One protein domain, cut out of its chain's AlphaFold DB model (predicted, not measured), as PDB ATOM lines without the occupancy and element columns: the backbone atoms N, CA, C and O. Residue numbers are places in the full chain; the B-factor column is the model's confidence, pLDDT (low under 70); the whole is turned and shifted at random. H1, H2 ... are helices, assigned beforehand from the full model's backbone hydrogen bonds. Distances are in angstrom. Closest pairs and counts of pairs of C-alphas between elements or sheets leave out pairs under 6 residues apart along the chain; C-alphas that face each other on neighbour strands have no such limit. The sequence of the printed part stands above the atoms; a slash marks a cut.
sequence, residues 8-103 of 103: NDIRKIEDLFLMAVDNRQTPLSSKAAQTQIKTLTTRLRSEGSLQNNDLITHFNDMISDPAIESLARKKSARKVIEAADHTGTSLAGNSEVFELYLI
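Overview. This is residues 8 to 103 of the 103 residues of an uncharacterized protein of Pseudomonas syringae pv. actinidiae (UniProt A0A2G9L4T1). Three helices, H1, H2 and H3, stand side by side as an up-and-down bundle, each running against the one before it, and on the side away from H2 the helix H5 packs on H1 and H3, with H4 meeting H3 at a corner and H6 packing on H4 and H5, away from the bundle. H4 and H5 make a corner next to H1 and H3, and H6 covers that corner at the far end from H2. The printed part has 96 residues with six named helices, H1 to H6 in order along the chain, and no named strand; the class is all helix. It is compact, with a radius of gyration of the C-alphas of 12.6 A, and rounded, spanning 35 by 32 by 21 A.

Along the chain. H1 is residues 8 to 22, 20.9 A from first to last C-alpha, beginning at C-alpha 8 at (43.697, -4.935, 34.750). H2, the longest helix, is residues 27 to 46 and measures 28.9 A, from C-alpha 27 at (32.397, -23.834, 21.672). H3 is residues 54 to 64, 15.1 A; H4 is residues 66 to 75, 14.2 A; H5 is residues 77 to 87, 15.5 A. H6, residues 95 to 101, ends at C-alpha 101 at (55.651, -3.648, 12.304).

Arrangement. H1 and H2 form a helical hairpin and touch, closest at the C-alphas of Ala 20 and Ser 30, 4.2 A, at a shallow tilt of 22 degrees, opposite ways. H2 and H3 form another; residues 34 to 41 of H2 touch H3, closest at the C-alphas of Lys 38 and Ile 56, 6.0 A, at 16 degrees. H1 touches H3 with residues 17 to 21 alone, closest at the C-alphas of Val 21 and Ile 63, 6.1 A, the same way at 25 degrees. H3 and H5 are the hubs, touching four helices each; their closest C-alphas are those of His 58 and Ile 81, 6.4 A, at a steep tilt of 59 degrees. H5 also touches H1, with the C-alphas of Glu 14 and Ala 77 closest at 5.8 A. H4 touches H3 and H5 only at the corner by their links, with closest C-alphas Met 62 and Glu 69 at 4.9 A and Ala 72 and Val 80 at 5.9 A. H6 touches H4, closest at the C-alphas of Ile 68 and Ser 95, 5.3 A, and H5, closest at those of Ala 83 and Phe 98, 6.8 A. H6 is apart from H1, H2 and H3. In H1, H2, H3, H4, H5 and H6 every O i to N i+4 pair is within hydrogen-bond range.

Size, cuts and confidence. The two C-alphas farthest apart, those of Gln 25 and Gly 48, are 35.3 A apart. The printed part has no cut and no long link. Mean pLDDT of the printed part is 88.8; residues 24 to 25 are under 70.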
ATOM      1  N   ASN A   8      44.658  -3.847  34.551       90.69
ATOM      2  CA  ASN A   8      43.697  -4.935  34.750       90.69
ATOM      3  C   ASN A   8      42.916  -5.255  33.473       90.69
ATOM      4  O   ASN A   8      42.701  -6.424  33.171       90.69
ATOM      5  N   ASP A   9      42.538  -4.236  32.704       91.19
ATOM      6  CA  ASP A   9      41.800  -4.421  31.456       91.19
ATOM      7  C   ASP A   9      42.683  -5.016  30.373       91.19
ATOM      8  O   ASP A   9      42.256  -5.914  29.655       91.19
ATOM      9  N   ILE A  10      43.944  -4.584  30.322       90.62
ATOM     10  CA  ILE A  10      44.950  -5.164  29.431       90.62
ATOM     11  C   ILE A  10      45.146  -6.650  29.744       90.62
ATOM     12  O   ILE A  10      45.060  -7.474  28.839       90.62
ATOM     13  N   ARG A  11      45.348  -7.010  31.021       92.50
ATOM     14  CA  ARG A  11      45.459  -8.421  31.429       92.50
ATOM     15  C   ARG A  11      44.219  -9.221  31.054       92.50
ATOM     16  O   ARG A  11      44.341 -10.295  30.486       92.50
ATOM     17  N   LYS A  12      43.031  -8.656  31.278       93.75
ATOM     18  CA  LYS A  12      41.774  -9.303  30.904       93.75
ATOM     19  C   LYS A  12      41.676  -9.566  29.399       93.75
ATOM     20  O   LYS A  12      41.157 -10.605  29.017       93.75
ATOM     21  N   ILE A  13      42.157  -8.665  28.542       92.69
ATOM     22  CA  ILE A  13      42.183  -8.891  27.086       92.69
ATOM     23  C   ILE A  13      43.081 -10.088  26.738       92.69
ATOM     24  O   ILE A  13      42.658 -10.945  25.964       92.69
ATOM     25  N   GLU A  14      44.273 -10.172  27.333       93.56
ATOM     26  CA  GLU A  14      45.208 -11.290  27.127       93.56
ATOM     27  C   GLU A  14      44.608 -12.622  27.615       93.56
ATOM     28  O   GLU A  14      44.600 -13.611  26.880       93.56
ATOM     29  N   ASP A  15      44.020 -12.639  28.814       93.56
ATOM     30  CA  ASP A  15      43.400 -13.836  29.394       93.56
ATOM     31  C   ASP A  15      42.219 -14.330  28.549       93.56
ATOM     32  O   ASP A  15      42.073 -15.528  28.297       93.56
ATOM     33  N   LEU A  16      41.372 -13.409  28.079       93.94
ATOM     34  CA  LEU A  16      40.242 -13.744  27.214       93.94
ATOM     35  C   LEU A  16      40.709 -14.278  25.862       93.94
ATOM     36  O   LEU A  16      40.078 -15.193  25.331       93.94
ATOM     37  N   PHE A  17      41.798 -13.732  25.315       93.94
ATOM     38  CA  PHE A  17      42.385 -14.228  24.077       93.94
ATOM     39  C   PHE A  17      42.817 -15.682  24.257       93.94
ATOM     40  O   PHE A  17      42.290 -16.542  23.554       93.94
ATOM     41  N   LEU A  18      43.664 -15.970  25.252       92.06
ATOM     42  CA  LEU A  18      44.126 -17.330  25.560       92.06
ATOM     43  C   LEU A  18      42.958 -18.287  25.820       92.06
ATOM     44  O   LEU A  18      42.903 -19.369  25.238       92.06
ATOM     45  N   MET A  19      41.962 -17.859  26.601       90.56
ATOM     46  CA  MET A  19      40.746 -18.636  26.845       90.56
ATOM     47  C   MET A  19      40.038 -19.018  25.538       90.56
ATOM     48  O   MET A  19      39.615 -20.169  25.397       90.56
ATOM     49  N   ALA A  20      39.917 -18.085  24.592       89.38
ATOM     50  CA  ALA A  20      39.259 -18.319  23.312       89.38
ATOM     51  C   ALA A  20      40.056 -19.260  22.397       89.38
ATOM     52  O   ALA A  20      39.454 -20.095  21.719       89.38
ATOM     53  N   VAL A  21      41.388 -19.134  22.372       88.56
ATOM     54  CA  VAL A  21      42.243 -19.887  21.443       88.56
ATOM     55  C   VAL A  21      42.606 -21.279  21.953       88.56
ATOM     56  O   VAL A  21      42.581 -22.232  21.175       88.56
ATOM     57  N   ASP A  22      42.859 -21.432  23.253       86.31
ATOM     58  CA  ASP A  22      43.244 -22.716  23.857       86.31
ATOM     59  C   ASP A  22      42.047 -23.666  23.994       86.31
ATOM     60  O   ASP A  22      42.198 -24.884  23.950       86.31
ATOM     61  N   ASN A  23      40.832 -23.121  24.083       77.62
ATOM     62  CA  ASN A  23      39.604 -23.906  24.214       77.62
ATOM     63  C   ASN A  23      38.755 -23.904  22.937       77.62
ATOM     64  O   ASN A  23      37.533 -24.036  23.014       77.62
ATOM     65  N   ARG A  24      39.355 -23.769  21.744       69.38
ATOM     66  CA  ARG A  24      38.595 -23.801  20.477       69.38
ATOM     67  C   ARG A  24      37.780 -25.076  20.273       69.38
ATOM     68  O   ARG A  24      36.735 -25.026  19.632       69.38
ATOM     69  N   GLN A  25      38.223 -26.200  20.836       69.56
ATOM     70  CA  GLN A  25      37.473 -27.462  20.801       69.56
ATOM     71  C   GLN A  25      36.218 -27.438  21.691       69.56
ATOM     72  O   GLN A  25      35.375 -28.326  21.596       69.56
ATOM     73  N   THR A  26      36.061 -26.416  22.536       73.12
ATOM     74  CA  THR A  26      34.910 -26.216  23.415       73.12
ATOM     75  C   THR A  26      34.176 -24.926  23.018       73.12
ATOM     76  O   THR A  26      34.515 -23.844  23.504       73.12
ATOM     77  N   PRO A  27      33.121 -25.006  22.183       73.06
ATOM     78  CA  PRO A  27      32.397 -23.834  21.672       73.06
ATOM     79  C   PRO A  27      31.899 -22.870  22.760       73.06
ATOM     80  O   PRO A  27      31.818 -21.661  22.543       73.06
ATOM     81  N   LEU A  28      31.600 -23.396  23.952       79.19
ATOM     82  CA  LEU A  28      31.208 -22.613  25.125       79.19
ATOM     83  C   LEU A  28      32.293 -21.624  25.573       79.19
ATOM     84  O   LEU A  28      31.955 -20.502  25.940       79.19
ATOM     85  N   SER A  29      33.573 -22.003  25.523       80.00
ATOM     86  CA  SER A  29      34.672 -21.168  26.021       80.00
ATOM     87  C   SER A  29      34.958 -19.986  25.094       80.00
ATOM     88  O   SER A  29      34.999 -18.842  25.544       80.00
ATOM     89  N   SER A  30      35.024 -20.230  23.781       82.81
ATOM     90  CA  SER A  30      35.174 -19.162  22.783       82.81
ATOM     91  C   SER A  30      33.998 -18.178  22.826       82.81
ATOM     92  O   SER A  30      34.193 -16.963  22.911       82.81
ATOM     93  N   LYS A  31      32.760 -18.685  22.905       87.25
ATOM     94  CA  LYS A  31      31.567 -17.836  23.033       87.25
ATOM     95  C   LYS A  31      31.553 -17.039  24.343       87.25
ATOM     96  O   LYS A  31      31.135 -15.877  24.355       87.25
ATOM     97  N   ALA A  32      32.012 -17.633  25.446       90.06
ATOM     98  CA  ALA A  32      32.142 -16.941  26.725       90.06
ATOM     99  C   ALA A  32      33.194 -15.827  26.650       90.06
ATOM    100  O   ALA A  32      32.921 -14.712  27.097       90.06
ATOM    101  N   ALA A  33      34.348 -16.082  26.030       91.81
ATOM    102  CA  ALA A  33      35.389 -15.081  25.834       91.81
ATOM    103  C   ALA A  33      34.903 -13.908  24.964       91.81
ATOM    104  O   ALA A  33      35.032 -12.749  25.360       91.81
ATOM    105  N   GLN A  34      34.225 -14.197  23.847       91.56
ATOM    106  CA  GLN A  34      33.582 -13.188  22.995       91.56
ATOM    107  C   GLN A  34      32.511 -12.374  23.742       91.56
ATOM    108  O   GLN A  34      32.385 -11.161  23.568       91.56
ATOM    109  N   THR A  35      31.730 -13.021  24.607       94.06
ATOM    110  CA  THR A  35      30.736 -12.319  25.432       94.06
ATOM    111  C   THR A  35      31.423 -11.380  26.422       94.06
ATOM    112  O   THR A  35      31.025 -10.225  26.566       94.06
ATOM    113  N   GLN A  36      32.490 -11.839  27.074       94.75
ATOM    114  CA  GLN A  36      33.226 -11.035  28.044       94.75
ATOM    115  C   GLN A  36      33.977  -9.866  27.397       94.75
ATOM    116  O   GLN A  36      33.947  -8.768  27.958       94.75
ATOM    117  N   ILE A  37      34.588 -10.050  26.219       94.56
ATOM    118  CA  ILE A  37      35.248  -8.945  25.507       94.56
ATOM    119  C   ILE A  37      34.223  -7.914  25.027       94.56
ATOM    120  O   ILE A  37      34.483  -6.713  25.091       94.56
ATOM    121  N   LYS A  38      33.016  -8.349  24.634       94.69
ATOM    122  CA  LYS A  38      31.911  -7.447  24.288       94.69
ATOM    123  C   LYS A  38      31.493  -6.598  25.483       94.69
ATOM    124  O   LYS A  38      31.393  -5.381  25.363       94.69
ATOM    125  N   THR A  39      31.297  -7.222  26.643       94.69
ATOM    126  CA  THR A  39      30.966  -6.513  27.886       94.69
ATOM    127  C   THR A  39      32.069  -5.534  28.283       94.69
ATOM    128  O   THR A  39      31.773  -4.394  28.637       94.69
ATOM    129  N   LEU A  40      33.339  -5.946  28.177       93.00
ATOM    130  CA  LEU A  40      34.482  -5.073  28.439       93.00
ATOM    131  C   LEU A  40      34.501  -3.874  27.483       93.00
ATOM    132  O   LEU A  40      34.622  -2.742  27.936       93.00
ATOM    133  N   THR A  41      34.303  -4.108  26.185       92.44
ATOM    134  CA  THR A  41      34.245  -3.055  25.159       92.44
ATOM    135  C   THR A  41      33.142  -2.045  25.474       92.44
ATOM    136  O   THR A  41      33.396  -0.844  25.489       92.44
ATOM    137  N   THR A  42      31.932  -2.508  25.803       93.25
ATOM    138  CA  THR A  42      30.812  -1.629  26.179       93.25
ATOM    139  C   THR A  42      31.129  -0.796  27.420       93.25
ATOM    140  O   THR A  42      30.907   0.414  27.407       93.25
ATOM    141  N   ARG A  43      31.685  -1.417  28.472       93.56
ATOM    142  CA  ARG A  43      32.082  -0.713  29.702       93.56
ATOM    143  C   ARG A  43      33.098   0.385  29.396       93.56
ATOM    144  O   ARG A  43      32.871   1.547  29.721       93.56
ATOM    145  N   LEU A  44      34.173   0.038  28.697       90.94
ATOM    146  CA  LEU A  44      35.244   0.972  28.359       90.94
ATOM    147  C   LEU A  44      34.778   2.108  27.439       90.94
ATOM    148  O   LEU A  44      35.295   3.219  27.530       90.94
ATOM    149  N   ARG A  45      33.787   1.861  26.574       90.81
ATOM    150  CA  ARG A  45      33.135   2.922  25.794       90.81
ATOM    151  C   ARG A  45      32.323   3.864  26.674       90.81
ATOM    152  O   ARG A  45      32.428   5.072  26.503       90.81
ATOM    153  N   SER A  46      31.543   3.337  27.623       89.81
ATOM    154  CA  SER A  46      30.769   4.179  28.550       89.81
ATOM    155  C   SER A  46      31.654   5.047  29.452       89.81
ATOM    156  O   SER A  46      31.266   6.154  29.806       89.81
ATOM    157  N   GLU A  47      32.865   4.578  29.756       89.56
ATOM    158  CA  GLU A  47      33.883   5.310  30.520       89.56
ATOM    159  C   GLU A  47      34.690   6.306  29.659       89.56
ATOM    160  O   GLU A  47      35.495   7.066  30.188       89.56
ATOM    161  N   GLY A  48      34.507   6.311  28.332       85.50
ATOM    162  CA  GLY A  48      35.257   7.164  27.398       85.50
ATOM    163  C   GLY A  48      36.684   6.684  27.085       85.50
ATOM    164  O   GLY A  48      37.408   7.336  26.323       85.50
ATOM    165  N   SER A  49      37.086   5.532  27.625       86.06
ATOM    166  CA  SER A  49      38.387   4.892  27.385       86.06
ATOM    167  C   SER A  49      38.509   4.339  25.961       86.06
ATOM    168  O   SER A  49      39.604   4.329  25.398       86.06
ATOM    169  N   LEU A  50      37.386   3.939  25.352       86.25
ATOM    170  CA  LEU A  50      37.282   3.534  23.947       86.25
ATOM    171  C   LEU A  50      36.355   4.470  23.171       86.25
ATOM    172  O   LEU A  50      35.289   4.841  23.656       86.25
ATOM    173  N   GLN A  51      36.737   4.808  21.940       80.38
ATOM    174  CA  GLN A  51      35.943   5.675  21.059       80.38
ATOM    175  C   GLN A  51      34.961   4.879  20.180       80.38
ATOM    176  O   GLN A  51      33.922   5.396  19.773       80.38
ATOM    177  N   ASN A  52      35.251   3.604  19.917       83.12
ATOM    178  CA  ASN A  52      34.514   2.749  18.987       83.12
ATOM    179  C   ASN A  52      34.489   1.282  19.467       83.12
ATOM    180  O   ASN A  52      34.864   0.978  20.602       83.12
ATOM    181  N   ASN A  53      33.984   0.380  18.619       83.56
ATOM    182  CA  ASN A  53      33.883  -1.056  18.901       83.56
ATOM    183  C   ASN A  53      35.093  -1.851  18.375       83.56
ATOM    184  O   ASN A  53      35.011  -3.072  18.265       83.56
ATOM    185  N   ASP A  54      36.211  -1.204  18.051       86.75
ATOM    186  CA  ASP A  54      37.310  -1.876  17.350       86.75
ATOM    187  C   ASP A  54      37.960  -2.962  18.207       86.75
ATOM    188  O   ASP A  54      38.407  -3.975  17.681       86.75
ATOM    189  N   LEU A  55      37.907  -2.836  19.540       90.12
ATOM    190  CA  LEU A  55      38.402  -3.867  20.452       90.12
ATOM    191  C   LEU A  55      37.751  -5.238  20.213       90.12
ATOM    192  O   LEU A  55      38.460  -6.241  20.177       90.12
ATOM    193  N   ILE A  56      36.426  -5.306  20.036       92.25
ATOM    194  CA  ILE A  56      35.762  -6.591  19.770       92.25
ATOM    195  C   ILE A  56      36.049  -7.085  18.348       92.25
ATOM    196  O   ILE A  56      36.184  -8.291  18.150       92.25
ATOM    197  N   THR A  57      36.184  -6.181  17.377       91.75
ATOM    198  CA  THR A  57      36.544  -6.531  15.997       91.75
ATOM    199  C   THR A  57      37.938  -7.146  15.948       91.75
ATOM    200  O   THR A  57      38.084  -8.289  15.531       91.75
ATOM    201  N   HIS A  58      38.943  -6.458  16.493       92.38
ATOM    202  CA  HIS A  58      40.312  -6.958  16.561       92.38
ATOM    203  C   HIS A  58      40.416  -8.260  17.355       92.38
ATOM    204  O   HIS A  58      41.144  -9.168  16.965       92.38
ATOM    205  N   PHE A  59      39.658  -8.390  18.445       92.56
ATOM    206  CA  PHE A  59      39.595  -9.644  19.188       92.56
ATOM    207  C   PHE A  59      39.078 -10.800  18.326       92.56
ATOM    208  O   PHE A  59      39.651 -11.885  18.354       92.56
ATOM    209  N   ASN A  60      38.020 -10.571  17.545       92.06
ATOM    210  CA  ASN A  60      37.474 -11.582  16.645       92.06
ATOM    211  C   ASN A  60      38.451 -11.946  15.522       92.06
ATOM    212  O   ASN A  60      38.582 -13.127  15.198       92.06
ATOM    213  N   ASP A  61      39.170 -10.970  14.971       92.38
ATOM    214  CA  ASP A  61      40.198 -11.220  13.959       92.38
ATOM    215  C   ASP A  61      41.323 -12.094  14.529       92.38
ATOM    216  O   ASP A  61      41.673 -13.110  13.937       92.38
ATOM    217  N   MET A  62      41.816 -11.784  15.734       92.38
ATOM    218  CA  MET A  62      42.879 -12.564  16.384       92.38
ATOM    219  C   MET A  62      42.502 -14.023  16.658       92.38
ATOM    220  O   MET A  62      43.380 -14.878  16.685       92.38
ATOM    221  N   ILE A  63      41.225 -14.328  16.907       91.12
ATOM    222  CA  ILE A  63      40.788 -15.707  17.179       91.12
ATOM    223  C   ILE A  63      40.371 -16.465  15.915       91.12
ATOM    224  O   ILE A  63      40.306 -17.697  15.963       91.12
ATOM    225  N   SER A  64      40.058 -15.765  14.822       90.12
ATOM    226  CA  SER A  64      39.561 -16.360  13.574       90.12
ATOM    227  C   SER A  64      40.629 -16.488  12.488       90.12
ATOM    228  O   SER A  64      40.549 -17.426  11.699       90.12
ATOM    229  N   ASP A  65      41.640 -15.618  12.482       92.19
ATOM    230  CA  ASP A  65      42.785 -15.673  11.575       92.19
ATOM    231  C   ASP A  65      43.972 -16.384  12.263       92.19
ATOM    232  O   ASP A  65      44.562 -15.836  13.200       92.19
ATOM    233  N   PRO A  66      44.358 -17.601  11.823       91.12
ATOM    234  CA  PRO A  66      45.443 -18.361  12.447       91.12
ATOM    235  C   PRO A  66      46.810 -17.665  12.393       91.12
ATOM    236  O   PRO A  66      47.650 -17.888  13.268       91.12
ATOM    237  N   ALA A  67      47.060 -16.835  11.375       92.00
ATOM    238  CA  ALA A  67      48.329 -16.128  11.247       92.00
ATOM    239  C   ALA A  67      48.412 -14.982  12.264       92.00
ATOM    240  O   ALA A  67      49.427 -14.831  12.949       92.00
ATOM    241  N   ILE A  68      47.317 -14.234  12.430       93.75
ATOM    242  CA  ILE A  68      47.209 -13.191  13.456       93.75
ATOM    243  C   ILE A  68      47.228 -13.799  14.859       93.75
ATOM    244  O   ILE A  68      47.908 -13.269  15.736       93.75
ATOM    245  N   GLU A  69      46.555 -14.928  15.082       93.62
ATOM    246  CA  GLU A  69      46.645 -15.650  16.352       93.62
ATOM    247  C   GLU A  69      48.097 -16.002  16.689       93.62
ATOM    248  O   GLU A  69      48.561 -15.743  17.801       93.62
ATOM    249  N   SER A  70      48.818 -16.607  15.740       92.62
ATOM    250  CA  SER A  70      50.213 -17.005  15.938       92.62
ATOM    251  C   SER A  70      51.071 -15.800  16.319       92.62
ATOM    252  O   SER A  70      51.868 -15.866  17.258       92.62
ATOM    253  N   LEU A  71      50.859 -14.667  15.647       92.75
ATOM    254  CA  LEU A  71      51.531 -13.411  15.953       92.75
ATOM    255  C   LEU A  71      51.178 -12.894  17.357       92.75
ATOM    256  O   LEU A  71      52.078 -12.547  18.125       92.75
ATOM    257  N   ALA A  72      49.897 -12.915  17.730       92.94
ATOM    258  CA  ALA A  72      49.421 -12.522  19.055       92.94
ATOM    259  C   ALA A  72      49.978 -13.428  20.163       92.94
ATOM    260  O   ALA A  72      50.361 -12.929  21.217       92.94
ATOM    261  N   ARG A  73      50.140 -14.736  19.925       91.94
ATOM    262  CA  ARG A  73      50.822 -15.643  20.868       91.94
ATOM    263  C   ARG A  73      52.312 -15.330  21.011       91.94
ATOM    264  O   ARG A  73      52.839 -15.392  22.117       91.94
ATOM    265  N   LYS A  74      52.998 -14.995  19.911       91.81
ATOM    266  CA  LYS A  74      54.436 -14.667  19.922       91.81
ATOM    267  C   LYS A  74      54.732 -13.316  20.582       91.81
ATOM    268  O   LYS A  74      55.765 -13.177  21.232       91.81
ATOM    269  N   LYS A  75      53.882 -12.304  20.368       91.94
ATOM    270  CA  LYS A  75      54.159 -10.903  20.744       91.94
ATOM    271  C   LYS A  75      53.291 -10.358  21.885       91.94
ATOM    272  O   LYS A  75      53.746  -9.423  22.539       91.94
ATOM    273  N   SER A  76      52.136 -10.969  22.152       90.75
ATOM    274  CA  SER A  76      50.985 -10.529  22.967       90.75
ATOM    275  C   SER A  76      49.824  -9.927  22.158       90.75
ATOM    276  O   SER A  76      50.031  -9.200  21.181       90.75
ATOM    277  N   ALA A  77      48.590 -10.204  22.598       91.12
ATOM    278  CA  ALA A  77      47.366  -9.712  21.965       91.12
ATOM    279  C   ALA A  77      47.280  -8.181  22.028       91.12
ATOM    280  O   ALA A  77      46.897  -7.524  21.060       91.12
ATOM    281  N   ARG A  78      47.720  -7.591  23.145       90.69
ATOM    282  CA  ARG A  78      47.819  -6.140  23.321       90.69
ATOM    283  C   ARG A  78      48.661  -5.497  22.223       90.69
ATOM    284  O   ARG A  78      48.206  -4.527  21.624       90.69
ATOM    285  N   LYS A  79      49.870  -6.006  21.966       90.75
ATOM    286  CA  LYS A  79      50.775  -5.405  20.972       90.75
ATOM    287  C   LYS A  79      50.194  -5.462  19.565       90.75
ATOM    288  O   LYS A  79      50.324  -4.502  18.815       90.75
ATOM    289  N   VAL A  80      49.526  -6.562  19.227       91.62
ATOM    290  CA  VAL A  80      48.863  -6.724  17.928       91.62
ATOM    291  C   VAL A  80      47.700  -5.738  17.773       91.62
ATOM    292  O   VAL A  80      47.606  -5.064  16.751       91.62
ATOM    293  N   ILE A  81      46.869  -5.566  18.806       90.81
ATOM    294  CA  ILE A  81      45.791  -4.566  18.801       90.81
ATOM    295  C   ILE A  81      46.347  -3.129  18.737       90.81
ATOM    296  O   ILE A  81      45.809  -2.300  18.009       90.81
ATOM    297  N   GLU A  82      47.410  -2.814  19.486       89.06
ATOM    298  CA  GLU A  82      48.073  -1.497  19.425       89.06
ATOM    299  C   GLU A  82      48.631  -1.215  18.028       89.06
ATOM    300  O   GLU A  82      48.523  -0.092  17.543       89.06
ATOM    301  N   ALA A  83      49.194  -2.225  17.362       89.31
ATOM    302  CA  ALA A  83      49.669  -2.079  15.997       89.31
ATOM    303  C   ALA A  83      48.519  -1.785  15.026       89.31
ATOM    304  O   ALA A  83      48.649  -0.863  14.229       89.31
ATOM    305  N   ALA A  84      47.392  -2.499  15.118       88.88
ATOM    306  CA  ALA A  84      46.222  -2.256  14.267       88.88
ATOM    307  C   ALA A  84      45.656  -0.841  14.429       88.88
ATOM    308  O   ALA A  84      45.346  -0.170  13.446       88.88
ATOM    309  N   ASP A  85      45.586  -0.361  15.669       85.94
ATOM    310  CA  ASP A  85      45.132   0.992  15.984       85.94
ATOM    311  C   ASP A  85      46.103   2.067  15.466       85.94
ATOM    312  O   ASP A  85      45.666   3.093  14.949       85.94
ATOM    313  N   HIS A  86      47.416   1.833  15.546       86.44
ATOM    314  CA  HIS A  86      48.415   2.769  15.023       86.44
ATOM    315  C   HIS A  86      48.483   2.796  13.493       86.44
ATOM    316  O   HIS A  86      48.672   3.865  12.914       86.44
ATOM    317  N   THR A  87      48.349   1.647  12.830       85.81
ATOM    318  CA  THR A  87      48.411   1.562  11.363       85.81
ATOM    319  C   THR A  87      47.069   1.851  10.696       85.81
ATOM    320  O   THR A  87      47.021   2.008   9.476       85.81
ATOM    321  N   GLY A  88      45.969   1.880  11.458       83.38
ATOM    322  CA  GLY A  88      44.607   1.992  10.928       83.38
ATOM    323  C   GLY A  88      44.214   0.824  10.017       83.38
ATOM    324  O   GLY A  88      43.288   0.951   9.216       83.38
ATOM    325  N   THR A  89      44.943  -0.293  10.088       86.38
ATOM    326  CA  THR A  89      44.778  -1.449   9.201       86.38
ATOM    327  C   THR A  89      44.006  -2.556   9.917       86.38
ATOM    328  O   THR A  89      44.207  -2.803  11.105       86.38
ATOM    329  N   SER A  90      43.119  -3.240   9.191       86.69
ATOM    330  CA  SER A  90      42.400  -4.408   9.714       86.69
ATOM    331  C   SER A  90      43.371  -5.537  10.055       86.69
ATOM    332  O   SER A  90      44.285  -5.797   9.276       86.69
ATOM    333  N   LEU A  91      43.156  -6.246  11.166       89.44
ATOM    334  CA  LEU A  91      43.994  -7.397  11.515       89.44
ATOM    335  C   LEU A  91      43.801  -8.543  10.521       89.44
ATOM    336  O   LEU A  91      44.785  -9.101  10.039       89.44
ATOM    337  N   ALA A  92      42.549  -8.860  10.183       88.00
ATOM    338  CA  ALA A  92      42.233  -9.960   9.279       88.00
ATOM    339  C   ALA A  92      42.984  -9.835   7.941       88.00
ATOM    340  O   ALA A  92      42.853  -8.829   7.239       88.00
ATOM    341  N   GLY A  93      43.762 -10.865   7.593       86.38
ATOM    342  CA  GLY A  93      44.486 -10.956   6.323       86.38
ATOM    343  C   GLY A  93      45.742 -10.084   6.193       86.38
ATOM    344  O   GLY A  93      46.339 -10.077   5.122       86.38
ATOM    345  N   ASN A  94      46.171  -9.371   7.241       90.12
ATOM    346  CA  ASN A  94      47.333  -8.465   7.195       90.12
ATOM    347  C   ASN A  94      48.487  -8.910   8.112       90.12
ATOM    348  O   ASN A  94      49.282  -8.090   8.571       90.12
ATOM    349  N   SER A  95      48.596 -10.209   8.400       87.31
ATOM    350  CA  SER A  95      49.585 -10.756   9.342       87.31
ATOM    351  C   SER A  95      51.029 -10.382   9.006       87.31
ATOM    352  O   SER A  95      51.767 -10.012   9.914       87.31
ATOM    353  N   GLU A  96      51.414 -10.391   7.729       86.38
ATOM    354  CA  GLU A  96      52.762 -10.014   7.274       86.38
ATOM    355  C   GLU A  96      53.095  -8.544   7.583       86.38
ATOM    356  O   GLU A  96      54.196  -8.227   8.033       86.38
ATOM    357  N   VAL A  97      52.122  -7.642   7.405       88.19
ATOM    358  CA  VAL A  97      52.272  -6.209   7.713       88.19
ATOM    359  C   VAL A  97      52.524  -6.019   9.206       88.19
ATOM    360  O   VAL A  97      53.425  -5.281   9.604       88.19
ATOM    361  N   PHE A  98      51.753  -6.715  10.043       89.19
ATOM    362  CA  PHE A  98      51.907  -6.638  11.493       89.19
ATOM    363  C   PHE A  98      53.161  -7.346  11.999       89.19
ATOM    364  O   PHE A  98      53.756  -6.886  12.972       89.19
ATOM    365  N   GLU A  99      53.595  -8.425  11.349       85.94
ATOM    366  CA  GLU A  99      54.842  -9.102  11.694       85.94
ATOM    367  C   GLU A  99      56.039  -8.175  11.472       85.94
ATOM    368  O   GLU A  99      56.855  -8.058  12.381       85.94
ATOM    369  N   LEU A 100      56.085  -7.443  10.351       85.19
ATOM    370  CA  LEU A 100      57.109  -6.426  10.075       85.19
ATOM    371  C   LEU A 100      57.051  -5.240  11.047       85.19
ATOM    372  O   LEU A 100      58.090  -4.744  11.477       85.19
ATOM    373  N   TYR A 101      55.848  -4.788  11.404       86.25
ATOM    374  CA  TYR A 101      55.651  -3.648  12.304       86.25
ATOM    375  C   TYR A 101      56.051  -3.948  13.758       86.25
ATOM    376  O   TYR A 101      56.422  -3.046  14.504       86.25
ATOM    377  N   LEU A 102      55.950  -5.212  14.180       86.19
ATOM    378  CA  LEU A 102      56.198  -5.656  15.556       86.19
ATOM    379  C   LEU A 102      57.619  -6.209  15.788       86.19
ATOM    380  O   LEU A 102      57.853  -6.826  16.841       86.19
ATOM    381  N   ILE A 103      58.537  -6.046  14.826       74.50
ATOM    382  CA  ILE A 103      59.981  -6.332  14.964       74.50
ATOM    383  C   ILE A 103      60.602  -5.352  15.957       74.50
ATOM    384  O   ILE A 103      61.205  -5.867  16.928       74.50
TER     385      ILE A 103